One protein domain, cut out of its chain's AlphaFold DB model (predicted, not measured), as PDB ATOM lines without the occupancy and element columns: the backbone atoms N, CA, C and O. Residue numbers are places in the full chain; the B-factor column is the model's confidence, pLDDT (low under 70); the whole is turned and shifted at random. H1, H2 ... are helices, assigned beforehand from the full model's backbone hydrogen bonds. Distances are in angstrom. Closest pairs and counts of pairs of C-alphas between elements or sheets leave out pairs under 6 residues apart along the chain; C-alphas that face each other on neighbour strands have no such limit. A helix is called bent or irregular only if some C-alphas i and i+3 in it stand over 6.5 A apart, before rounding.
ATOM      1  N   GLY A  43     138.402 201.516 136.782       50.50
ATOM      2  CA  GLY A  43     138.718 201.886 138.168       50.50
ATOM      3  C   GLY A  43     140.115 201.514 138.675       50.50
ATOM      4  O   GLY A  43     140.532 202.024 139.714       50.50
ATOM      5  N   GLY A  44     140.832 200.614 137.995       67.88
ATOM      6  CA  GLY A  44     142.053 199.999 138.535       67.88
ATOM      7  C   GLY A  44     143.353 200.711 138.148       67.88
ATOM      8  O   GLY A  44     143.537 201.119 137.004       67.88
ATOM      9  N   ASP A  45     144.316 200.781 139.068       70.75
ATOM     10  CA  ASP A  45     145.650 201.332 138.784       70.75
ATOM     11  C   ASP A  45     146.417 200.556 137.693       70.75
ATOM     12  O   ASP A  45     147.248 201.136 136.996       70.75
ATOM     13  N   GLU A  46     146.089 199.280 137.465       71.44
ATOM     14  CA  GLU A  46     146.626 198.472 136.358       71.44
ATOM     15  C   GLU A  46     146.246 199.039 134.980       71.44
ATOM     16  O   GLU A  46     147.083 199.107 134.079       71.44
ATOM     17  N   HIS A  47     145.022 199.553 134.831       74.50
ATOM     18  CA  HIS A  47     144.571 200.196 133.595       74.50
ATOM     19  C   HIS A  47     145.347 201.483 133.325       74.50
ATOM     20  O   HIS A  47     145.760 201.754 132.198       74.50
ATOM     21  N   ARG A  48     145.616 202.261 134.376       82.31
ATOM     22  CA  ARG A  48     146.389 203.506 134.277       82.31
ATOM     23  C   ARG A  48     147.829 203.240 133.830       82.31
ATOM     24  O   ARG A  48     148.376 204.034 133.066       82.31
ATOM     25  N   ILE A  49     148.422 202.123 134.260       84.44
ATOM     26  CA  ILE A  49     149.739 201.678 133.779       84.44
ATOM     27  C   ILE A  49     149.666 201.334 132.288       84.44
ATOM     28  O   ILE A  49     150.528 201.770 131.531       84.44
ATOM     29  N   LEU A  50     148.632 200.615 131.843       83.12
ATOM     30  CA  LEU A  50     148.460 200.279 130.426       83.12
ATOM     31  C   LEU A  50     148.318 201.526 129.544       83.12
ATOM     32  O   LEU A  50     148.966 201.593 128.502       83.12
ATOM     33  N   PHE A  51     147.570 202.545 129.975       84.19
ATOM     34  CA  PHE A  51     147.504 203.831 129.268       84.19
ATOM     35  C   PHE A  51     148.872 204.518 129.167       84.19
ATOM     36  O   PHE A  51     149.257 204.965 128.087       84.19
ATOM     37  N   ALA A  52     149.648 204.536 130.253       88.62
ATOM     38  CA  ALA A  52     151.007 205.075 130.217       88.62
ATOM     39  C   ALA A  52     151.918 204.284 129.258       88.62
ATOM     40  O   ALA A  52     152.783 204.849 128.591       88.62
ATOM     41  N   LEU A  53     151.716 202.970 129.144       88.06
ATOM     42  CA  LEU A  53     152.434 202.148 128.175       88.06
ATOM     43  C   LEU A  53     151.983 202.423 126.733       88.06
ATOM     44  O   LEU A  53     152.831 202.446 125.847       88.06
ATOM     45  N   VAL A  54     150.708 202.724 126.476       84.81
ATOM     46  CA  VAL A  54     150.256 203.192 125.151       84.81
ATOM     47  C   VAL A  54     150.977 204.486 124.752       84.81
ATOM     48  O   VAL A  54     151.462 204.589 123.627       84.81
ATOM     49  N   ASP A  55     151.152 205.434 125.680       86.06
ATOM     50  CA  ASP A  55     151.969 206.632 125.433       86.06
ATOM     51  C   ASP A  55     153.419 206.272 125.070       86.06
ATOM     52  O   ASP A  55     153.982 206.814 124.112       86.06
ATOM     53  N   ALA A  56     154.023 205.323 125.792       88.56
ATOM     54  CA  ALA A  56     155.371 204.852 125.493       88.56
ATOM     55  C   ALA A  56     155.456 204.200 124.103       88.56
ATOM     56  O   ALA A  56     156.399 204.481 123.367       88.56
ATOM     57  N   GLU A  57     154.471 203.391 123.710       84.88
ATOM     58  CA  GLU A  57     154.377 202.770 122.380       84.88
ATOM     59  C   GLU A  57     154.223 203.782 121.248       84.88
ATOM     60  O   GLU A  57     154.671 203.565 120.122       84.88
ATOM     61  N   ASP A  58     153.597 204.910 121.552       81.88
ATOM     62  CA  ASP A  58     153.460 206.016 120.622       81.88
ATOM     63  C   ASP A  58     154.732 206.860 120.509       81.88
ATOM     64  O   ASP A  58     154.773 207.786 119.692       81.88
ATOM     65  N   GLY A  59     155.767 206.552 121.295       85.25
ATOM     66  CA  GLY A  59     157.011 207.311 121.389       85.25
ATOM     67  C   GLY A  59     156.917 208.538 122.303       85.25
ATOM     68  O   GLY A  59     157.869 209.315 122.383       85.25
ATOM     69  N   ARG A  60     155.797 208.728 123.018       88.44
ATOM     70  CA  ARG A  60     155.598 209.788 124.021       88.44
ATOM     71  C   ARG A  60     156.190 209.372 125.369       88.44
ATOM     72  O   ARG A  60     155.513 209.313 126.390       88.44
ATOM     73  N   PHE A  61     157.488 209.074 125.382       91.44
ATOM     74  CA  PHE A  61     158.134 208.479 126.555       91.44
ATOM     75  C   PHE A  61     158.094 209.364 127.806       91.44
ATOM     76  O   PHE A  61     158.035 208.839 128.912       91.44
ATOM     77  N   GLN A  62     158.126 210.693 127.653       93.56
ATOM     78  CA  GLN A  62     158.052 211.592 128.808       93.56
ATOM     79  C   GLN A  62     156.647 211.608 129.422       93.56
ATOM     80  O   GLN A  62     156.532 211.508 130.638       93.56
ATOM     81  N   ASP A  63     155.600 211.650 128.593       92.06
ATOM     82  CA  ASP A  63     154.212 211.595 129.066       92.06
ATOM     83  C   ASP A  63     153.946 210.270 129.801       92.06
ATOM     84  O   ASP A  63     153.355 210.260 130.884       92.06
ATOM     85  N   ALA A  64     154.490 209.166 129.269       93.38
ATOM     86  CA  ALA A  64     154.471 207.855 129.909       93.38
ATOM     87  C   ALA A  64     155.178 207.858 131.276       93.38
ATOM     88  O   ALA A  64     154.608 207.391 132.262       93.38
ATOM     89  N   LEU A  65     156.399 208.400 131.365       95.19
ATOM     90  CA  LEU A  65     157.149 208.489 132.626       95.19
ATOM     91  C   LEU A  65     156.419 209.345 133.668       95.19
ATOM     92  O   LEU A  65     156.336 208.946 134.829       95.19
ATOM     93  N   ASP A  66     155.839 210.475 133.265       94.31
ATOM     94  CA  ASP A  66     155.077 211.348 134.161       94.31
ATOM     95  C   ASP A  66     153.807 210.649 134.678       94.31
ATOM     96  O   ASP A  66     153.435 210.785 135.848       94.31
ATOM     97  N   ALA A  67     153.132 209.872 133.826       92.25
ATOM     98  CA  ALA A  67     151.987 209.061 134.223       92.25
ATOM     99  C   ALA A  67     152.383 207.939 135.197       92.25
ATOM    100  O   ALA A  67     151.754 207.806 136.249       92.25
ATOM    101  N   LEU A  68     153.451 207.193 134.898       93.12
ATOM    102  CA  LEU A  68     153.978 206.134 135.763       93.12
ATOM    103  C   LEU A  68     154.431 206.682 137.119       93.12
ATOM    104  O   LEU A  68     154.129 206.078 138.147       93.12
ATOM    105  N   ALA A  69     155.067 207.853 137.148       92.44
ATOM    106  CA  ALA A  69     155.453 208.528 138.383       92.44
ATOM    107  C   ALA A  69     154.243 208.842 139.271       92.44
ATOM    108  O   ALA A  69     154.254 208.523 140.462       92.44
ATOM    109  N   ARG A  70     153.167 209.397 138.692       91.25
ATOM    110  CA  ARG A  70     151.924 209.689 139.428       91.25
ATOM    111  C   ARG A  70     151.308 208.428 140.040       91.25
ATOM    112  O   ARG A  70     150.855 208.471 141.183       91.25
ATOM    113  N   ILE A  71     151.312 207.317 139.303       89.06
ATOM    114  CA  ILE A  71     150.799 206.022 139.780       89.06
ATOM    115  C   ILE A  71     151.701 205.481 140.899       89.06
ATOM    116  O   ILE A  71     151.225 205.160 141.982       89.06
ATOM    117  N   ALA A  72     153.020 205.482 140.698       88.25
ATOM    118  CA  ALA A  72     153.998 204.994 141.670       88.25
ATOM    119  C   ALA A  72     153.948 205.714 143.033       88.25
ATOM    120  O   ALA A  72     154.333 205.126 144.048       88.25
ATOM    121  N   THR A  73     153.507 206.978 143.060       86.62
ATOM    122  CA  THR A  73     153.322 207.764 144.292       86.62
ATOM    123  C   THR A  73     151.922 207.661 144.892       86.62
ATOM    124  O   THR A  73     151.775 207.806 146.101       86.62
ATOM    125  N   GLY A  74     150.897 207.469 144.057       80.12
ATOM    126  CA  GLY A  74     149.490 207.558 144.462       80.12
ATOM    127  C   GLY A  74     148.819 206.219 144.761       80.12
ATOM    128  O   GLY A  74     147.739 206.212 145.346       80.12
ATOM    129  N   SER A  75     149.440 205.105 144.370       78.50
ATOM    130  CA  SER A  75     148.812 203.783 144.382       78.50
ATOM    131  C   SER A  75     149.409 202.853 145.441       78.50
ATOM    132  O   SER A  75     150.634 202.816 145.613       78.50
ATOM    133  N   PRO A  76     148.586 202.051 146.142       74.62
ATOM    134  CA  PRO A  76     149.089 201.013 147.035       74.62
ATOM    135  C   PRO A  76     149.879 199.938 146.262       74.62
ATOM    136  O   PRO A  76     149.746 199.768 145.046       74.62
ATOM    137  N   ARG A  77     150.719 199.171 146.973       69.56
ATOM    138  CA  ARG A  77     151.302 197.936 146.410       69.56
ATOM    139  C   ARG A  77     150.154 196.953 146.111       69.56
ATOM    140  O   ARG A  77     149.285 196.819 146.972       69.56
ATOM    141  N   PRO A  78     150.131 196.260 144.952       73.31
ATOM    142  CA  PRO A  78     151.238 196.017 144.013       73.31
ATOM    143  C   PRO A  78     151.379 197.022 142.854       73.31
ATOM    144  O   PRO A  78     152.471 197.130 142.301       73.31
ATOM    145  N   ALA A  79     150.345 197.798 142.522       73.81
ATOM    146  CA  ALA A  79     150.342 198.658 141.334       73.81
ATOM    147  C   ALA A  79     151.448 199.731 141.354       73.81
ATOM    148  O   ALA A  79     152.090 199.990 140.337       73.81
ATOM    149  N   GLY A  80     151.746 200.296 142.531       78.69
ATOM    150  CA  GLY A  80     152.861 201.232 142.679       78.69
ATOM    151  C   GLY A  80     154.240 200.617 142.377       78.69
ATOM    152  O   GLY A  80     155.115 201.328 141.895       78.69
ATOM    153  N   SER A  81     154.437 199.312 142.611       84.94
ATOM    154  CA  SER A  81     155.682 198.589 142.280       84.94
ATOM    155  C   SER A  81     155.755 198.293 140.777       84.94
ATOM    156  O   SER A  81     156.746 198.638 140.138       84.94
ATOM    157  N   SER A  82     154.663 197.814 140.170       86.62
ATOM    158  CA  SER A  82     154.576 197.639 138.711       86.62
ATOM    159  C   SER A  82     154.849 198.935 137.943       86.62
ATOM    160  O   SER A  82     155.591 198.921 136.965       86.62
ATOM    161  N   ALA A  83     154.322 200.075 138.404       88.44
ATOM    162  CA  ALA A  83     154.577 201.368 137.769       88.44
ATOM    163  C   ALA A  83     156.065 201.771 137.815       88.44
ATOM    164  O   ALA A  83     156.587 202.294 136.829       88.44
ATOM    165  N   ARG A  84     156.766 201.491 138.925       90.44
ATOM    166  CA  ARG A  84     158.214 201.745 139.054       90.44
ATOM    167  C   ARG A  84     159.031 200.841 138.142       90.44
ATOM    168  O   ARG A  84     159.951 201.324 137.492       90.44
ATOM    169  N   LEU A  85     158.667 199.562 138.055       91.31
ATOM    170  CA  LEU A  85     159.309 198.604 137.153       91.31
ATOM    171  C   LEU A  85     159.136 199.018 135.686       91.31
ATOM    172  O   LEU A  85     160.110 199.038 134.934       91.31
ATOM    173  N   CYS A  86     157.933 199.444 135.294       91.81
ATOM    174  CA  CYS A  86     157.695 200.007 133.967       91.81
ATOM    175  C   CYS A  86     158.553 201.257 133.714       91.81
ATOM    176  O   CYS A  86     159.175 201.370 132.659       91.81
ATOM    177  N   ALA A  87     158.626 202.184 134.676       93.69
ATOM    178  CA  ALA A  87     159.412 203.409 134.537       93.69
ATOM    179  C   ALA A  87     160.916 203.116 134.412       93.69
ATOM    180  O   ALA A  87     161.588 203.703 133.563       93.69
ATOM    181  N   ALA A  88     161.428 202.154 135.186       93.25
ATOM    182  CA  ALA A  88     162.807 201.693 135.095       93.25
ATOM    183  C   ALA A  88     163.135 201.147 133.696       93.25
ATOM    184  O   ALA A  88     164.110 201.584 133.083       93.25
ATOM    185  N   ALA A  89     162.287 200.268 133.148       92.44
ATOM    186  CA  ALA A  89     162.455 199.720 131.800       92.44
ATOM    187  C   ALA A  89     162.428 200.810 130.709       92.44
ATOM    188  O   ALA A  89     163.233 200.778 129.772       92.44
ATOM    189  N   VAL A  90     161.540 201.807 130.840       92.69
ATOM    190  CA  VAL A  90     161.495 202.971 129.938       92.69
ATOM    191  C   VAL A  90     162.814 203.745 130.008       92.69
ATOM    192  O   VAL A  90     163.434 203.996 128.976       92.69
ATOM    193  N   CYS A  91     163.277 204.098 131.210       92.81
ATOM    194  CA  CYS A  91     164.537 204.816 131.410       92.81
ATOM    195  C   CYS A  91     165.740 204.045 130.848       92.81
ATOM    196  O   CYS A  91     166.592 204.649 130.193       92.81
ATOM    197  N   GLU A  92     165.787 202.726 131.032       90.00
ATOM    198  CA  GLU A  92     166.866 201.873 130.529       90.00
ATOM    199  C   GLU A  92     166.988 201.946 129.000       90.00
ATOM    200  O   GLU A  92     168.059 202.257 128.474       90.00
ATOM    201  N   LEU A  93     165.887 201.745 128.268       89.25
ATOM    202  CA  LEU A  93     165.904 201.785 126.802       89.25
ATOM    203  C   LEU A  93     166.081 203.200 126.231       89.25
ATOM    204  O   LEU A  93     166.474 203.353 125.071       89.25
ATOM    205  N   LEU A  94     165.845 204.241 127.029       90.12
ATOM    206  CA  LEU A  94     166.208 205.617 126.686       90.12
ATOM    207  C   LEU A  94     167.693 205.937 126.933       90.12
ATOM    208  O   LEU A  94     168.138 207.016 126.548       90.12
ATOM    209  N   GLY A  95     168.460 205.035 127.559       89.19
ATOM    210  CA  GLY A  95     169.855 205.270 127.945       89.19
ATOM    211  C   GLY A  95     170.023 206.073 129.241       89.19
ATOM    212  O   GLY A  95     171.105 206.588 129.506       89.19
ATOM    213  N   ARG A  96     168.970 206.189 130.063       91.19
ATOM    214  CA  ARG A  96     168.958 206.887 131.364       91.19
ATOM    215  C   ARG A  96     169.195 205.893 132.511       91.19
ATOM    216  O   ARG A  96     168.350 205.758 133.392       91.19
ATOM    217  N   ALA A  97     170.326 205.183 132.483       88.56
ATOM    218  CA  ALA A  97     170.616 204.081 133.414       88.56
ATOM    219  C   ALA A  97     170.525 204.495 134.898       88.56
ATOM    220  O   ALA A  97     169.804 203.867 135.660       88.56
ATOM    221  N   GLU A  98     171.127 205.626 135.278       90.38
ATOM    222  CA  GLU A  98     171.081 206.134 136.663       90.38
ATOM    223  C   GLU A  98     169.656 206.442 137.152       90.38
ATOM    224  O   GLU A  98     169.358 206.437 138.346       90.38
ATOM    225  N   GLU A  99     168.746 206.775 136.239       92.31
ATOM    226  CA  GLU A  99     167.348 206.992 136.586       92.31
ATOM    227  C   GLU A  99     166.582 205.686 136.716       92.31
ATOM    228  O   GLU A  99     165.770 205.566 137.630       92.31
ATOM    229  N   ALA A 100     166.882 204.702 135.865       89.81
ATOM    230  CA  ALA A 100     166.363 203.352 136.026       89.81
ATOM    231  C   ALA A 100     166.761 202.773 137.396       89.81
ATOM    232  O   ALA A 100     165.894 202.295 138.123       89.81
ATOM    233  N   ASP A 101     168.022 202.934 137.808       89.06
ATOM    234  CA  ASP A 101     168.504 202.484 139.120       89.06
ATOM    235  C   ASP A 101     167.753 203.166 140.274       89.06
ATOM    236  O   ASP A 101     167.371 202.520 141.249       89.06
ATOM    237  N   ARG A 102     167.454 204.468 140.151       91.12
ATOM    238  CA  ARG A 102     166.650 205.199 141.149       91.12
ATOM    239  C   ARG A 102     165.215 204.685 141.250       91.12
ATOM    240  O   ARG A 102     164.671 204.653 142.354       91.12
ATOM    241  N   TRP A 103     164.606 204.283 140.137       90.00
ATOM    242  CA  TRP A 103     163.285 203.648 140.150       90.00
ATOM    243  C   TRP A 103     163.309 202.293 140.869       90.00
ATOM    244  O   TRP A 103     162.355 201.969 141.578       90.00
ATOM    245  N   LEU A 104     164.408 201.543 140.736       87.56
ATOM    246  CA  LEU A 104     164.586 200.209 141.320       87.56
ATOM    247  C   LEU A 104     165.075 200.216 142.776       87.56
ATOM    248  O   LEU A 104     164.859 199.237 143.482       87.56
ATOM    249  N   ALA A 105     165.664 201.311 143.263       84.25
ATOM    250  CA  ALA A 105     166.288 201.397 144.591       84.25
ATOM    251  C   ALA A 105     165.364 201.068 145.785       84.25
ATOM    252  O   ALA A 105     165.848 200.835 146.889       84.25
ATOM    253  N   ASN A 106     164.042 201.070 145.588       71.75
ATOM    254  CA  ASN A 106     163.047 200.776 146.627       71.75
ATOM    255  C   ASN A 106     162.317 199.432 146.427       71.75
ATOM    256  O   ASN A 106     161.332 199.161 147.128       71.75
ATOM    257  N   GLU A 107     162.743 198.624 145.455       72.62
ATOM    258  CA  GLU A 107     162.220 197.276 145.244       72.62
ATOM    259  C   GLU A 107     162.980 196.258 146.115       72.62
ATOM    260  O   GLU A 107     164.171 196.432 146.372       72.62
ATOM    261  N   PRO A 108     162.300 195.223 146.639       68.06
ATOM    262  CA  PRO A 108     162.939 194.222 147.490       68.06
ATOM    263  C   PRO A 108     164.010 193.443 146.713       68.06
ATOM    264  O   PRO A 108     163.732 192.963 145.615       68.06
ATOM    265  N   GLU A 109     165.194 193.271 147.311       62.12
ATOM    266  CA  GLU A 109     166.359 192.603 146.692       62.12
ATOM    267  C   GLU A 109     166.065 191.167 146.217       62.12
ATOM    268  O   GLU A 109     166.662 190.702 145.250       62.12
ATOM    269  N   ASP A 110     165.093 190.489 146.839       59.47
ATOM    270  CA  ASP A 110     164.678 189.128 146.476       59.47
ATOM    271  C   ASP A 110     163.918 189.045 145.137       59.47
ATOM    272  O   ASP A 110     163.728 187.953 144.598       59.47
ATOM    273  N   LYS A 111     163.451 190.175 144.584       63.97
ATOM    274  CA  LYS A 111     162.777 190.211 143.281       63.97
ATOM    275  C   LYS A 111     163.750 190.651 142.203       63.97
ATOM    276  O   LYS A 111     164.144 191.809 142.161       63.97
ATOM    277  N   CYS A 112     164.058 189.752 141.271       70.56
ATOM    278  CA  CYS A 112     164.783 190.104 140.058       70.56
ATOM    279  C   CYS A 112     163.872 190.951 139.146       70.56
ATOM    280  O   CYS A 112     162.917 190.404 138.589       70.56
ATOM    281  N   PRO A 113     164.144 192.257 138.935       69.06
ATOM    282  CA  PRO A 113     163.306 193.105 138.078       69.06
ATOM    283  C   PRO A 113     163.227 192.572 136.644       69.06
ATOM    284  O   PRO A 113     162.216 192.721 135.967       69.06
ATOM    285  N   LEU A 114     164.285 191.881 136.206       69.75
ATOM    286  CA  LEU A 114     164.398 191.269 134.885       69.75
ATOM    287  C   LEU A 114     163.476 190.057 134.692       69.75
ATOM    288  O   LEU A 114     163.331 189.604 133.565       69.75
ATOM    289  N   GLU A 115     162.848 189.527 135.733       75.06
ATOM    290  CA  GLU A 115     161.876 188.433 135.607       75.06
ATOM    291  C   GLU A 115     160.431 188.921 135.818       75.06
ATOM    292  O   GLU A 115     159.491 188.138 135.686       75.06
ATOM    293  N   ASP A 116     160.228 190.214 136.110       83.62
ATOM    294  CA  ASP A 116     158.898 190.773 136.348       83.62
ATOM    295  C   ASP A 116     158.140 191.065 135.045       83.62
ATOM    296  O   ASP A 116     158.647 191.714 134.123       83.62
ATOM    297  N   ASN A 117     156.874 190.645 134.998       82.38
ATOM    298  CA  ASN A 117     155.990 190.833 133.848       82.38
ATOM    299  C   ASN A 117     155.833 192.303 133.439       82.38
ATOM    300  O   ASN A 117     155.801 192.602 132.248       82.38
ATOM    301  N   SER A 118     155.735 193.215 134.408       84.19
ATOM    302  CA  SER A 118     155.548 194.651 134.163       84.19
ATOM    303  C   SER A 118     156.791 195.241 133.501       84.19
ATOM    304  O   SER A 118     156.690 195.997 132.535       84.19
ATOM    305  N   PHE A 119     157.973 194.835 133.976       88.06
ATOM    306  CA  PHE A 119     159.253 195.249 133.407       88.06
ATOM    307  C   PHE A 119     159.417 194.735 131.970       88.06
ATOM    308  O   PHE A 119     159.702 195.514 131.058       88.06
ATOM    309  N   GLN A 120     159.175 193.437 131.742       87.81
ATOM    310  CA  GLN A 120     159.261 192.841 130.403       87.81
ATOM    311  C   GLN A 120     158.250 193.457 129.434       87.81
ATOM    312  O   GLN A 120     158.580 193.711 128.274       87.81
ATOM    313  N   LEU A 121     157.036 193.747 129.907       86.06
ATOM    314  CA  LEU A 121     156.008 194.386 129.097       86.06
ATOM    315  C   LEU A 121     156.455 195.784 128.667       86.06
ATOM    316  O   LEU A 121     156.424 196.106 127.481       86.06
ATOM    317  N   ALA A 122     156.944 196.588 129.611       89.19
ATOM    318  CA  ALA A 122     157.447 197.921 129.317       89.19
ATOM    319  C   ALA A 122     158.622 197.895 128.327       89.19
ATOM    320  O   ALA A 122     158.650 198.719 127.414       89.19
ATOM    321  N   LEU A 123     159.545 196.926 128.420       90.12
ATOM    322  CA  LEU A 123     160.620 196.760 127.431       90.12
ATOM    323  C   LEU A 123     160.082 196.529 126.010       90.12
ATOM    324  O   LEU A 123     160.557 197.159 125.056       90.12
ATOM    325  N   VAL A 124     159.091 195.642 125.858       88.19
ATOM    326  CA  VAL A 124     158.444 195.369 124.564       88.19
ATOM    327  C   VAL A 124     157.789 196.644 124.035       88.19
ATOM    328  O   VAL A 124     158.063 197.066 122.909       88.19
ATOM    329  N   THR A 125     156.987 197.310 124.860       87.75
ATOM    330  CA  THR A 125     156.230 198.496 124.460       87.75
ATOM    331  C   THR A 125     157.125 199.679 124.093       87.75
ATOM    332  O   THR A 125     156.943 200.309 123.053       87.75
ATOM    333  N   VAL A 126     158.150 199.957 124.894       88.88
ATOM    334  CA  VAL A 126     159.099 201.056 124.661       88.88
ATOM    335  C   VAL A 126     159.951 200.804 123.414       88.88
ATOM    336  O   VAL A 126     160.293 201.737 122.679       88.88
ATOM    337  N   THR A 127     160.245 199.537 123.110       88.56
ATOM    338  CA  THR A 127     160.894 199.155 121.851       88.56
ATOM    339  C   THR A 127     160.014 199.456 120.646       88.56
ATOM    340  O   THR A 127     160.493 200.037 119.667       88.56
ATOM    341  N   LEU A 128     158.722 199.124 120.721       84.75
ATOM    342  CA  LEU A 128     157.753 199.505 119.694       84.75
ATOM    343  C   LEU A 128     157.670 201.031 119.559       84.75
ATOM    344  O   LEU A 128     157.784 201.550 118.451       84.75
ATOM    345  N   GLY A 129     157.637 201.753 120.679       83.19
ATOM    346  CA  GLY A 129     157.732 203.216 120.724       83.19
ATOM    347  C   GLY A 129     158.987 203.788 120.104       83.19
ATOM    348  O   GLY A 129     159.004 204.927 119.634       83.19
ATOM    349  N   GLY A 130     160.038 202.975 120.021       82.94
ATOM    350  CA  GLY A 130     161.226 203.333 119.292       82.94
ATOM    351  C   GLY A 130     162.363 203.890 120.084       82.94
ATOM    352  O   GLY A 130     163.114 204.693 119.530       82.94
ATOM    353  N   ALA A 131     162.466 203.494 121.342       85.25
ATOM    354  CA  ALA A 131     163.540 203.958 122.179       85.25
ATOM    355  C   ALA A 131     164.907 203.649 121.540       85.25
ATOM    356  O   ALA A 131     165.112 202.565 120.982       85.25
ATOM    357  N   PRO A 132     165.852 204.599 121.596       77.25
ATOM    358  CA  PRO A 132     167.129 204.495 120.897       77.25
ATOM    359  C   PRO A 132     167.960 203.290 121.361       77.25
ATOM    360  O   PRO A 132     168.620 202.647 120.544       77.25
ATOM    361  N   GLY A 133     167.876 202.925 122.644       76.00
ATOM    362  CA  GLY A 133     168.550 201.759 123.215       76.00
ATOM    363  C   GLY A 133     167.997 200.415 122.739       76.00
ATOM    364  O   GLY A 133     168.631 199.387 122.968       76.00
ATOM    365  N   ALA A 134     166.861 200.391 122.031       73.56
ATOM    366  CA  ALA A 134     166.267 199.148 121.554       73.56
ATOM    367  C   ALA A 134     167.069 198.478 120.425       73.56
ATOM    368  O   ALA A 134     167.063 197.259 120.290       73.56
ATOM    369  N   VAL A 135     167.797 199.255 119.619       67.00
ATOM    370  CA  VAL A 135     168.620 198.726 118.510       67.00
ATOM    371  C   VAL A 135     170.118 198.697 118.832       67.00
ATOM    372  O   VAL A 135     170.901 198.129 118.068       67.00
ATOM    373  N   ALA A 136     170.521 199.258 119.976       70.56
ATOM    374  CA  ALA A 136     171.910 199.404 120.392       70.56
ATOM    375  C   ALA A 136     172.188 198.647 121.705       70.56
ATOM    376  O   ALA A 136     172.018 199.182 122.794       70.56
ATOM    377  N   GLY A 137     172.633 197.391 121.596       70.06
ATOM    378  CA  GLY A 137     173.206 196.628 122.718       70.06
ATOM    379  C   GLY A 137     172.209 195.946 123.663       70.06
ATOM    380  O   GLY A 137     172.638 195.227 124.559       70.06
ATOM    381  N   SER A 138     170.901 196.116 123.456       80.81
ATOM    382  CA  SER A 138     169.855 195.501 124.293       80.81
ATOM    383  C   SER A 138     169.172 194.290 123.652       80.81
ATOM    384  O   SER A 138     168.147 193.840 124.158       80.81
ATOM    385  N   GLN A 139     169.710 193.743 122.554       84.06
ATOM    386  CA  GLN A 139     168.997 192.739 121.755       84.06
ATOM    387  C   GLN A 139     168.644 191.490 122.577       84.06
ATOM    388  O   GLN A 139     167.475 191.117 122.604       84.06
ATOM    389  N   GLY A 140     169.587 190.941 123.353       81.69
ATOM    390  CA  GLY A 140     169.327 189.733 124.148       81.69
ATOM    391  C   GLY A 140     168.287 189.928 125.245       81.69
ATOM    392  O   GLY A 140     167.489 189.029 125.508       81.69
ATOM    393  N   ARG A 141     168.214 191.131 125.828       83.69
ATOM    394  CA  ARG A 141     167.152 191.483 126.783       83.69
ATOM    395  C   ARG A 141     165.795 191.583 126.100       83.69
ATOM    396  O   ARG A 141     164.821 191.061 126.619       83.69
ATOM    397  N   LEU A 142     165.731 192.189 124.918       86.69
ATOM    398  CA  LEU A 142     164.489 192.288 124.148       86.69
ATOM    399  C   LEU A 142     164.031 190.936 123.601       86.69
ATOM    400  O   LEU A 142     162.834 190.660 123.563       86.69
ATOM    401  N   ALA A 143     164.975 190.079 123.209       86.19
ATOM    402  CA  ALA A 143     164.700 188.705 122.837       86.19
ATOM    403  C   ALA A 143     164.112 187.936 124.021       86.19
ATOM    404  O   ALA A 143     163.088 187.276 123.864       86.19
ATOM    405  N   TYR A 144     164.717 188.064 125.205       84.81
ATOM    406  CA  TYR A 144     164.185 187.484 126.435       84.81
ATOM    407  C   TYR A 144     162.776 188.007 126.745       84.81
ATOM    408  O   TYR A 144     161.871 187.194 126.905       84.81
ATOM    409  N   ALA A 145     162.565 189.326 126.722       86.81
ATOM    410  CA  ALA A 145     161.265 189.957 126.961       86.81
ATOM    411  C   ALA A 145     160.181 189.429 126.022       86.81
ATOM    412  O   ALA A 145     159.113 189.002 126.451       86.81
ATOM    413  N   ALA A 146     160.469 189.394 124.724       87.25
ATOM    414  CA  ALA A 146     159.516 188.910 123.741       87.25
ATOM    415  C   ALA A 146     159.245 187.404 123.886       87.25
ATOM    416  O   ALA A 146     158.093 186.974 123.793       87.25
ATOM    417  N   PHE A 147     160.275 186.588 124.136       84.81
ATOM    418  CA  PHE A 147     160.078 185.158 124.373       84.81
ATOM    419  C   PHE A 147     159.365 184.875 125.690       84.81
ATOM    420  O   PHE A 147     158.629 183.898 125.736       84.81
ATOM    421  N   HIS A 148     159.500 185.729 126.705       83.00
ATOM    422  CA  HIS A 148     158.753 185.617 127.953       83.00
ATOM    423  C   HIS A 148     157.238 185.582 127.683       83.00
ATOM    424  O   HIS A 148     156.543 184.678 128.144       83.00
ATOM    425  N   PHE A 149     156.730 186.497 126.851       77.69
ATOM    426  CA  PHE A 149     155.311 186.515 126.473       77.69
ATOM    427  C   PHE A 149     154.934 185.393 125.504       77.69
ATOM    428  O   PHE A 149     153.903 184.747 125.686       77.69
ATOM    429  N   ILE A 150     155.771 185.115 124.499       77.75
ATOM    430  CA  ILE A 150     155.495 184.043 123.530       77.75
ATOM    431  C   ILE A 150     155.433 182.677 124.230       77.75
ATOM    432  O   ILE A 150     154.537 181.886 123.939       77.75
ATOM    433  N   ASP A 151     156.360 182.398 125.150       77.38
ATOM    434  CA  ASP A 151     156.436 181.137 125.892       77.38
ATOM    435  C   ASP A 151     155.359 181.037 126.975       77.38
ATOM    436  O   ASP A 151     154.861 179.935 127.211       77.38
ATOM    437  N   GLY A 152     154.954 182.153 127.593       69.69
ATOM    438  CA  GLY A 152     153.782 182.193 128.474       69.69
ATOM    439  C   GLY A 152     152.554 181.601 127.779       69.69
ATOM    440  O   GLY A 152     151.951 180.653 128.277       69.69
ATOM    441  N   CYS A 153     152.296 182.024 126.538       64.25
ATOM    442  CA  CYS A 153     151.221 181.460 125.721       64.25
ATOM    443  C   CYS A 153     151.430 179.976 125.335       64.25
ATOM    444  O   CYS A 153     150.456 179.286 125.035       64.25
ATOM    445  N   VAL A 154     152.672 179.462 125.316       63.25
ATOM    446  CA  VAL A 154     152.976 178.027 125.090       63.25
ATOM    447  C   VAL A 154     152.621 177.179 126.304       63.25
ATOM    448  O   VAL A 154     152.094 176.078 126.139       63.25
ATOM    449  N   ARG A 155     152.916 177.663 127.514       60.97
ATOM    450  CA  ARG A 155     152.783 176.886 128.755       60.97
ATOM    451  C   ARG A 155     151.333 176.663 129.177       60.97
ATOM    452  O   ARG A 155     151.048 175.620 129.754       60.97
ATOM    453  N   ASP A 156     150.425 177.557 128.803       61.03
ATOM    454  CA  ASP A 156     149.000 177.468 129.156       61.03
ATOM    455  C   ASP A 156     148.218 176.404 128.351       61.03
ATOM    456  O   ASP A 156     146.992 176.352 128.395       61.03
ATOM    457  N   GLY A 157     148.905 175.539 127.591       54.59
ATOM    458  CA  GLY A 157     148.292 174.427 126.852       54.59
ATOM    459  C   GLY A 157     147.500 174.835 125.603       54.59
ATOM    460  O   GLY A 157     146.957 173.974 124.916       54.59
ATOM    461  N   GLY A 158     147.459 176.129 125.269       53.94
ATOM    462  CA  GLY A 158     146.684 176.681 124.150       53.94
ATOM    463  C   GLY A 158     147.386 176.698 122.783       53.94
ATOM    464  O   GLY A 158     146.818 177.202 121.814       53.94
ATOM    465  N   MET A 159     148.625 176.206 122.656       62.75
ATOM    466  CA  MET A 159     149.399 176.314 121.407       62.75
ATOM    467  C   MET A 159     149.407 175.004 120.607       62.75
ATOM    468  O   MET A 159     149.789 173.946 121.101       62.75
ATOM    469  N   SER A 160     149.050 175.088 119.322       64.56
ATOM    470  CA  SER A 160     149.172 173.976 118.373       64.56
ATOM    471  C   SER A 160     150.640 173.610 118.103       64.56
ATOM    472  O   SER A 160     151.536 174.452 118.211       64.56
ATOM    473  N   ALA A 161     150.902 172.371 117.664       67.44
ATOM    474  CA  ALA A 161     152.247 171.919 117.273       67.44
ATOM    475  C   ALA A 161     152.923 172.863 116.257       67.44
ATOM    476  O   ALA A 161     154.132 173.079 116.298       67.44
ATOM    477  N   PHE A 162     152.126 173.489 115.387       67.06
ATOM    478  CA  PHE A 162     152.580 174.508 114.449       67.06
ATOM    479  C   PHE A 162     153.205 175.724 115.151       67.06
ATOM    480  O   PHE A 162     154.306 176.142 114.796       67.06
ATOM    481  N   ARG A 163     152.539 176.266 116.177       69.62
ATOM    482  CA  ARG A 163     153.033 177.412 116.951       69.62
ATOM    483  C   ARG A 163     154.338 177.079 117.683       69.62
ATOM    484  O   ARG A 163     155.265 177.878 117.644       69.62
ATOM    485  N   ILE A 164     154.453 175.876 118.251       72.25
ATOM    486  CA  ILE A 164     155.690 175.398 118.896       72.25
ATOM    487  C   ILE A 164     156.855 175.372 117.896       72.25
ATOM    488  O   ILE A 164     157.937 175.883 118.187       72.25
ATOM    489  N   ILE A 165     156.632 174.817 116.699       72.69
ATOM    490  CA  ILE A 165     157.652 174.735 115.643       72.69
ATOM    491  C   ILE A 165     158.077 176.136 115.187       72.69
ATOM    492  O   ILE A 165     159.273 176.407 115.090       72.69
ATOM    493  N   VAL A 166     157.124 177.042 114.946       72.56
ATOM    494  CA  VAL A 166     157.418 178.426 114.541       72.56
ATOM    495  C   VAL A 166     158.208 179.162 115.624       72.56
ATOM    496  O   VAL A 166     159.225 179.781 115.311       72.56
ATOM    497  N   THR A 167     157.819 179.042 116.896       73.19
ATOM    498  CA  THR A 167     158.572 179.616 118.020       73.19
ATOM    499  C   THR A 167     159.991 179.047 118.093       73.19
ATOM    500  O   THR A 167     160.945 179.802 118.279       73.19
ATOM    501  N   GLY A 168     160.170 177.739 117.881       75.94
ATOM    502  CA  GLY A 168     161.491 177.108 117.819       75.94
ATOM    503  C   GLY A 168     162.366 177.656 116.685       75.94
ATOM    504  O   GLY A 168     163.537 177.975 116.903       75.94
ATOM    505  N   LEU A 169     161.794 177.839 115.491       74.62
ATOM    506  CA  LEU A 169     162.484 178.450 114.350       74.62
ATOM    507  C   LEU A 169     162.873 179.910 114.630       74.62
ATOM    508  O   LEU A 169     163.984 180.320 114.292       74.62
ATOM    509  N   LEU A 170     161.999 180.678 115.288       75.31
ATOM    510  CA  LEU A 170     162.282 182.055 115.701       75.31
ATOM    511  C   LEU A 170     163.428 182.116 116.716       75.31
ATOM    512  O   LEU A 170     164.371 182.879 116.514       75.31
ATOM    513  N   LYS A 171     163.403 181.275 117.758       80.56
ATOM    514  CA  LYS A 171     164.495 181.172 118.745       80.56
ATOM    515  C   LYS A 171     165.826 180.856 118.075       80.56
ATOM    516  O   LYS A 171     166.835 181.496 118.362       80.56
ATOM    517  N   HIS A 172     165.828 179.914 117.133       77.50
ATOM    518  CA  HIS A 172     167.024 179.566 116.366       77.50
ATOM    519  C   HIS A 172     167.534 180.728 115.501       77.50
ATOM    520  O   HIS A 172     168.736 180.999 115.473       77.50
ATOM    521  N   ALA A 173     166.635 181.454 114.830       73.94
ATOM    522  CA  ALA A 173     166.991 182.620 114.023       73.94
ATOM    523  C   ALA A 173     167.582 183.759 114.870       73.94
ATOM    524  O   ALA A 173     168.575 184.368 114.466       73.94
ATOM    525  N   VAL A 174     167.020 184.008 116.056       77.06
ATOM    526  CA  VAL A 174     167.540 184.998 117.009       77.06
ATOM    527  C   VAL A 174     168.906 184.574 117.545       77.06
ATOM    528  O   VAL A 174     169.850 185.357 117.491       77.06
ATOM    529  N   LYS A 175     169.067 183.307 117.942       79.06
ATOM    530  CA  LYS A 175     170.351 182.760 118.407       79.06
ATOM    531  C   LYS A 175     171.467 182.866 117.362       79.06
ATOM    532  O   LYS A 175     172.627 183.020 117.715       79.06
ATOM    533  N   ARG A 176     171.153 182.801 116.064       73.25
ATOM    534  CA  ARG A 176     172.149 183.049 115.003       73.25
ATOM    535  C   ARG A 176     172.568 184.518 114.892       73.25
ATOM    536  O   ARG A 176     173.649 184.794 114.379       73.25
ATOM    537  N   ARG A 177     171.707 185.451 115.299       68.81
ATOM    538  CA  ARG A 177     171.932 186.906 115.234       68.81
ATOM    539  C   ARG A 177     172.613 187.454 116.490       68.81
ATOM    540  O   ARG A 177     173.243 188.510 116.404       68.81
ATOM    541  N   GLU A 178     172.499 186.754 117.613       64.25
ATOM    542  CA  GLU A 178     173.090 187.123 118.897       64.25
ATOM    543  C   GLU A 178     174.183 186.142 119.320       64.25
ATOM    544  O   GLU A 178     173.941 184.955 119.509       64.25
ATOM    545  N   CYS A 179     175.406 186.643 119.495       46.81
ATOM    546  CA  CYS A 179     176.552 185.831 119.912       46.81
ATOM    547  C   CYS A 179     176.660 185.627 121.438       46.81
ATOM    548  O   CYS A 179     177.648 185.049 121.886       46.81
ATOM    549  N   SER A 180     175.710 186.093 122.258       47.19
ATOM    550  CA  SER A 180     175.823 185.995 123.721       47.19
ATOM    551  C   SER A 180     175.236 184.696 124.278       47.19
ATOM    552  O   SER A 180     174.075 184.365 124.058       47.19
ATOM    553  N   ALA A 181     176.058 183.982 125.050       40.38
ATOM    554  CA  ALA A 181     175.790 182.683 125.672       40.38
ATOM    555  C   ALA A 181     174.832 182.711 126.885       40.38
ATOM    556  O   ALA A 181     174.609 181.679 127.514       40.38
ATOM    557  N   TRP A 182     174.267 183.865 127.231       44.41
ATOM    558  CA  TRP A 182     173.308 184.010 128.323       44.41
ATOM    559  C   TRP A 182     171.899 183.829 127.752       44.41
ATOM    560  O   TRP A 182     171.324 184.742 127.172       44.41
ATOM    561  N   TRP A 183     171.342 182.630 127.879       45.47
ATOM    562  CA  TRP A 183     169.893 182.459 127.897       45.47
ATOM    563  C   TRP A 183     169.567 181.777 129.217       45.47
ATOM    564  O   TRP A 183     169.838 180.579 129.347       45.47
ATOM    565  N   PRO A 184     169.037 182.496 130.216       43.38
ATOM    566  CA  PRO A 184     168.458 181.822 131.357       43.38
ATOM    567  C   PRO A 184     167.286 180.983 130.845       43.38
ATOM    568  O   PRO A 184     166.416 181.461 130.111       43.38
ATOM    569  N   THR A 185     167.301 179.694 131.178       44.06
ATOM    570  CA  THR A 185     166.129 178.828 131.037       44.06
ATOM    571  C   THR A 185     164.979 179.465 131.809       44.06
ATOM    572  O   THR A 185     165.200 179.815 132.969       44.06
ATOM    573  N   PRO A 186     163.779 179.623 131.216       41.91
ATOM    574  CA  PRO A 186     162.652 180.222 131.915       41.91
ATOM    575  C   PRO A 186     162.403 179.465 133.219       41.91
ATOM    576  O   PRO A 186     162.050 178.283 133.198       41.91
ATOM    577  N   SER A 187     162.622 180.135 134.350       39.16
ATOM    578  CA  SER A 187     162.214 179.615 135.649       39.16
ATOM    579  C   SER A 187     160.695 179.434 135.648       39.16
ATOM    580  O   SER A 187     159.952 180.118 134.933       39.16
ATOM    581  N   ALA A 188     160.205 178.458 136.406       36.34
ATOM    582  CA  ALA A 188     158.779 178.243 136.577       36.34
ATOM    583  C   ALA A 188     158.181 179.363 137.444       36.34
ATOM    584  O   ALA A 188     157.940 179.173 138.629       36.34
ATOM    585  N   SER A 189     157.967 180.533 136.839       38.38
ATOM    586  CA  SER A 189     157.238 181.639 137.455       38.38
ATOM    587  C   SER A 189     155.756 181.255 137.621       38.38
ATOM    588  O   SER A 189     155.216 180.566 136.743       38.38
ATOM    589  N   PRO A 190     155.098 181.621 138.738       35.28
ATOM    590  CA  PRO A 190     153.705 181.272 138.975       35.28
ATOM    591  C   PRO A 190     152.788 182.036 138.014       35.28
ATOM    592  O   PRO A 190     153.097 183.161 137.639       35.28
ATOM    593  N   ALA A 191     151.693 181.375 137.616       38.50
ATOM    594  CA  ALA A 191     150.607 181.827 136.736       38.50
ATOM    595  C   ALA A 191     150.817 183.213 136.097       38.50
ATOM    596  O   ALA A 191     150.500 184.244 136.694       38.50
ATOM    597  N   ALA A 192     151.334 183.218 134.864       39.56
ATOM    598  CA  ALA A 192     151.373 184.423 134.053       39.56
ATOM    599  C   ALA A 192     149.943 184.986 133.918       39.56
ATOM    600  O   ALA A 192     148.995 184.208 133.758       39.56
ATOM    601  N   PRO A 193     149.755 186.317 133.977       42.75
ATOM    602  CA  PRO A 193     148.509 186.932 133.549       42.75
ATOM    603  C   PRO A 193     148.138 186.384 132.171       42.75
ATOM    604  O   PRO A 193     149.016 186.206 131.324       42.75
ATOM    605  N   LYS A 194     146.851 186.109 131.939       46.19
ATOM    606  CA  LYS A 194     146.352 185.733 130.613       46.19
ATOM    607  C   LYS A 194     146.520 186.933 129.687       46.19
ATOM    608  O   LYS A 194     145.623 187.757 129.546       46.19
ATOM    609  N   PHE A 195     147.704 187.073 129.113       51.03
ATOM    610  CA  PHE A 195     147.982 188.099 128.131       51.03
ATOM    611  C   PHE A 195     147.292 187.690 126.834       51.03
ATOM    612  O   PHE A 195     147.552 186.614 126.294       51.03
ATOM    613  N   GLY A 196     146.388 188.544 126.356       55.44
ATOM    614  CA  GLY A 196     145.695 188.321 125.094       55.44
ATOM    615  C   GLY A 196     146.665 188.219 123.903       55.44
ATOM    616  O   GLY A 196     147.817 188.667 123.981       55.44
ATOM    617  N   PRO A 197     146.207 187.680 122.760       59.62
ATOM    618  CA  PRO A 197     147.010 187.475 121.544       59.62
ATOM    619  C   PRO A 197     147.698 188.747 121.025       59.62
ATOM    620  O   PRO A 197     148.711 188.673 120.326       59.62
ATOM    621  N   PHE A 198     147.192 189.918 121.408       61.09
ATOM    622  CA  PHE A 198     147.776 191.221 121.121       61.09
ATOM    623  C   PHE A 198     149.252 191.340 121.561       61.09
ATOM    624  O   PHE A 198     150.099 191.787 120.783       61.09
ATOM    625  N   PHE A 199     149.606 190.847 122.754       68.62
ATOM    626  CA  PHE A 199     150.981 190.922 123.271       68.62
ATOM    627  C   PHE A 199     151.952 190.002 122.521       68.62
ATOM    628  O   PHE A 199     153.144 190.301 122.407       68.62
ATOM    629  N   VAL A 200     151.450 188.906 121.941       74.00
ATOM    630  CA  VAL A 200     152.248 188.015 121.087       74.00
ATOM    631  C   VAL A 200     152.640 188.731 119.799       74.00
ATOM    632  O   VAL A 200     153.799 188.669 119.391       74.00
ATOM    633  N   VAL A 201     151.710 189.457 119.173       76.69
ATOM    634  CA  VAL A 201     151.991 190.229 117.951       76.69
ATOM    635  C   VAL A 201     153.027 191.315 118.225       76.69
ATOM    636  O   VAL A 201     153.981 191.455 117.460       76.69
ATOM    637  N   GLN A 202     152.890 192.037 119.336       79.12
ATOM    638  CA  GLN A 202     153.863 193.038 119.771       79.12
ATOM    639  C   GLN A 202     155.249 192.433 120.019       79.12
ATOM    640  O   GLN A 202     156.251 192.930 119.505       79.12
ATOM    641  N   SER A 203     155.305 191.301 120.718       82.94
ATOM    642  CA  SER A 203     156.548 190.567 120.978       82.94
ATOM    643  C   SER A 203     157.218 190.095 119.683       82.94
ATOM    644  O   SER A 203     158.424 190.258 119.499       82.94
ATOM    645  N   LEU A 204     156.439 189.581 118.726       82.62
ATOM    646  CA  LEU A 204     156.932 189.205 117.398       82.62
ATOM    647  C   LEU A 204     157.445 190.415 116.606       82.62
ATOM    648  O   LEU A 204     158.474 190.314 115.936       82.62
ATOM    649  N   GLN A 205     156.769 191.565 116.696       83.00
ATOM    650  CA  GLN A 205     157.238 192.809 116.085       83.00
ATOM    651  C   GLN A 205     158.564 193.267 116.694       83.00
ATOM    652  O   GLN A 205     159.455 193.667 115.945       83.00
ATOM    653  N   VAL A 206     158.737 193.171 118.013       84.31
ATOM    654  CA  VAL A 206     160.000 193.492 118.697       84.31
ATOM    655  C   VAL A 206     161.127 192.563 118.249       84.31
ATOM    656  O   VAL A 206     162.179 193.052 117.835       84.31
ATOM    657  N   LEU A 207     160.901 191.244 118.230       84.94
ATOM    658  CA  LEU A 207     161.891 190.277 117.736       84.94
ATOM    659  C   LEU A 207     162.307 190.580 116.297       84.94
ATOM    660  O   LEU A 207     163.494 190.625 115.974       84.94
ATOM    661  N   LEU A 208     161.333 190.810 115.417       80.94
ATOM    662  CA  LEU A 208     161.625 191.099 114.022       80.94
ATOM    663  C   LEU A 208     162.397 192.416 113.874       80.94
ATOM    664  O   LEU A 208     163.398 192.467 113.165       80.94
ATOM    665  N   SER A 209     161.940 193.477 114.531       79.25
ATOM    666  CA  SER A 209     162.465 194.828 114.348       79.25
ATOM    667  C   SER A 209     163.816 195.023 115.044       79.25
ATOM    668  O   SER A 209     164.832 195.223 114.373       79.25
ATOM    669  N   ALA A 210     163.871 194.880 116.367       82.12
ATOM    670  CA  ALA A 210     165.055 195.173 117.167       82.12
ATOM    671  C   ALA A 210     166.157 194.116 117.019       82.12
ATOM    672  O   ALA A 210     167.338 194.456 116.917       82.12
ATOM    673  N   VAL A 211     165.779 192.836 116.963       79.81
ATOM    674  CA  VAL A 211     166.740 191.728 117.041       79.81
ATOM    675  C   VAL A 211     167.178 191.253 115.655       79.81
ATOM    676  O   VAL A 211     168.375 191.155 115.367       79.81
ATOM    677  N   VAL A 212     166.221 190.991 114.762       79.06
ATOM    678  CA  VAL A 212     166.517 190.440 113.430       79.06
ATOM    679  C   VAL A 212     166.929 191.532 112.445       79.06
ATOM    680  O   VAL A 212     167.995 191.434 111.831       79.06
ATOM    681  N   LEU A 213     166.092 192.555 112.264       78.38
ATOM    682  CA  LEU A 213     166.313 193.608 111.271       78.38
ATOM    683  C   LEU A 213     167.247 194.709 111.776       78.38
ATOM    684  O   LEU A 213     167.859 195.388 110.955       78.38
TER     685      LEU A 213
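AT A GLANCE: This is residues 43 to 213 of the 410 residues of an uncharacterized protein of Panicum hallii var. hallii (UniProt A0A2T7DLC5). Look for two bundles, sets of helices packed side by side, set next to each other: H6, H7 and H8 make one, and H1, H2, H3 and H5 the other. H5, whose centre is nearest to the mean of the C-alphas, joins the two by packing on H6 and H8, while the short H4 packs on H3. The printed part has 171 residues with eight named helices, H1 to H8 in order along the chain, and no named strand: the class is all helix. It is compact, with a radius of gyration of the C-alphas of 15.5 A, and spans 45 by 33 by 31 A.

IN THESE COORDINATES: Begin with the three longest helices, 17 residues each. H6, residues 139 to 155, runs 23.7 A from C-alpha 139 at (168.997, 192.739, 121.755) and has a kink of 29 degrees near residue 149. H7, residues 161 to 177, is 24.8 A long. H8, residues 197 to 213, covers 22.7 A and ends at C-alpha 213 at (166.313, 193.608, 111.271); it is neither bent nor irregular, but only just: C-alphas 210 and 213 are 6.2 A apart. Then find H5, residues 117 to 129, H3, residues 79 to 93, 21.5 A long, H2, residues 61 to 74, and H4, residues 97 to 104. H1, residues 45 to 57, begins at C-alpha 45 at (145.650, 201.332, 138.784).

HOW THE PARTS SIT: H6 and H8 touch, closest at the C-alphas of Ala 146 and Ser 203, 4.4 A, running opposite ways at a shallow tilt of 30 degrees. The hairpin H6 and H7 only just touch, with 3 pairs of C-alphas within 8 A. Move on to H5: its residues 120 to 124 alone touch H6, Gln 120 to Ala 145 being the closest C-alphas, 4.9 A, at a steep tilt of 58 degrees. H5 also touches H3, at the C-alphas of Leu 85 and Phe 119, 5.0 A, at a steep tilt of 42 degrees. Among the hairpins here are H1 and H2, with Ala 52 and Ala 64 the closest C-alphas, 4.5 A, and H3 and H4, with Ala 88 and Ala 100, 4.0 A. H2 and H7 are apart. Every backbone O i to N i+4 pair is within hydrogen-bond range in H1 to H7; in H8 11 of 13 are.

THE WHOLE: The two C-alphas farthest apart are those of Gly 43 and Cys 179, 45.0 A. The printed part has no cut. Two links are long: residues 105 to 116 between H4 and H5, and 178 to 196 between H7 and H8. Mean pLDDT of the printed part is 76.3; look for values under 70 at, among others, residues 152 to 163 and 177 to 199.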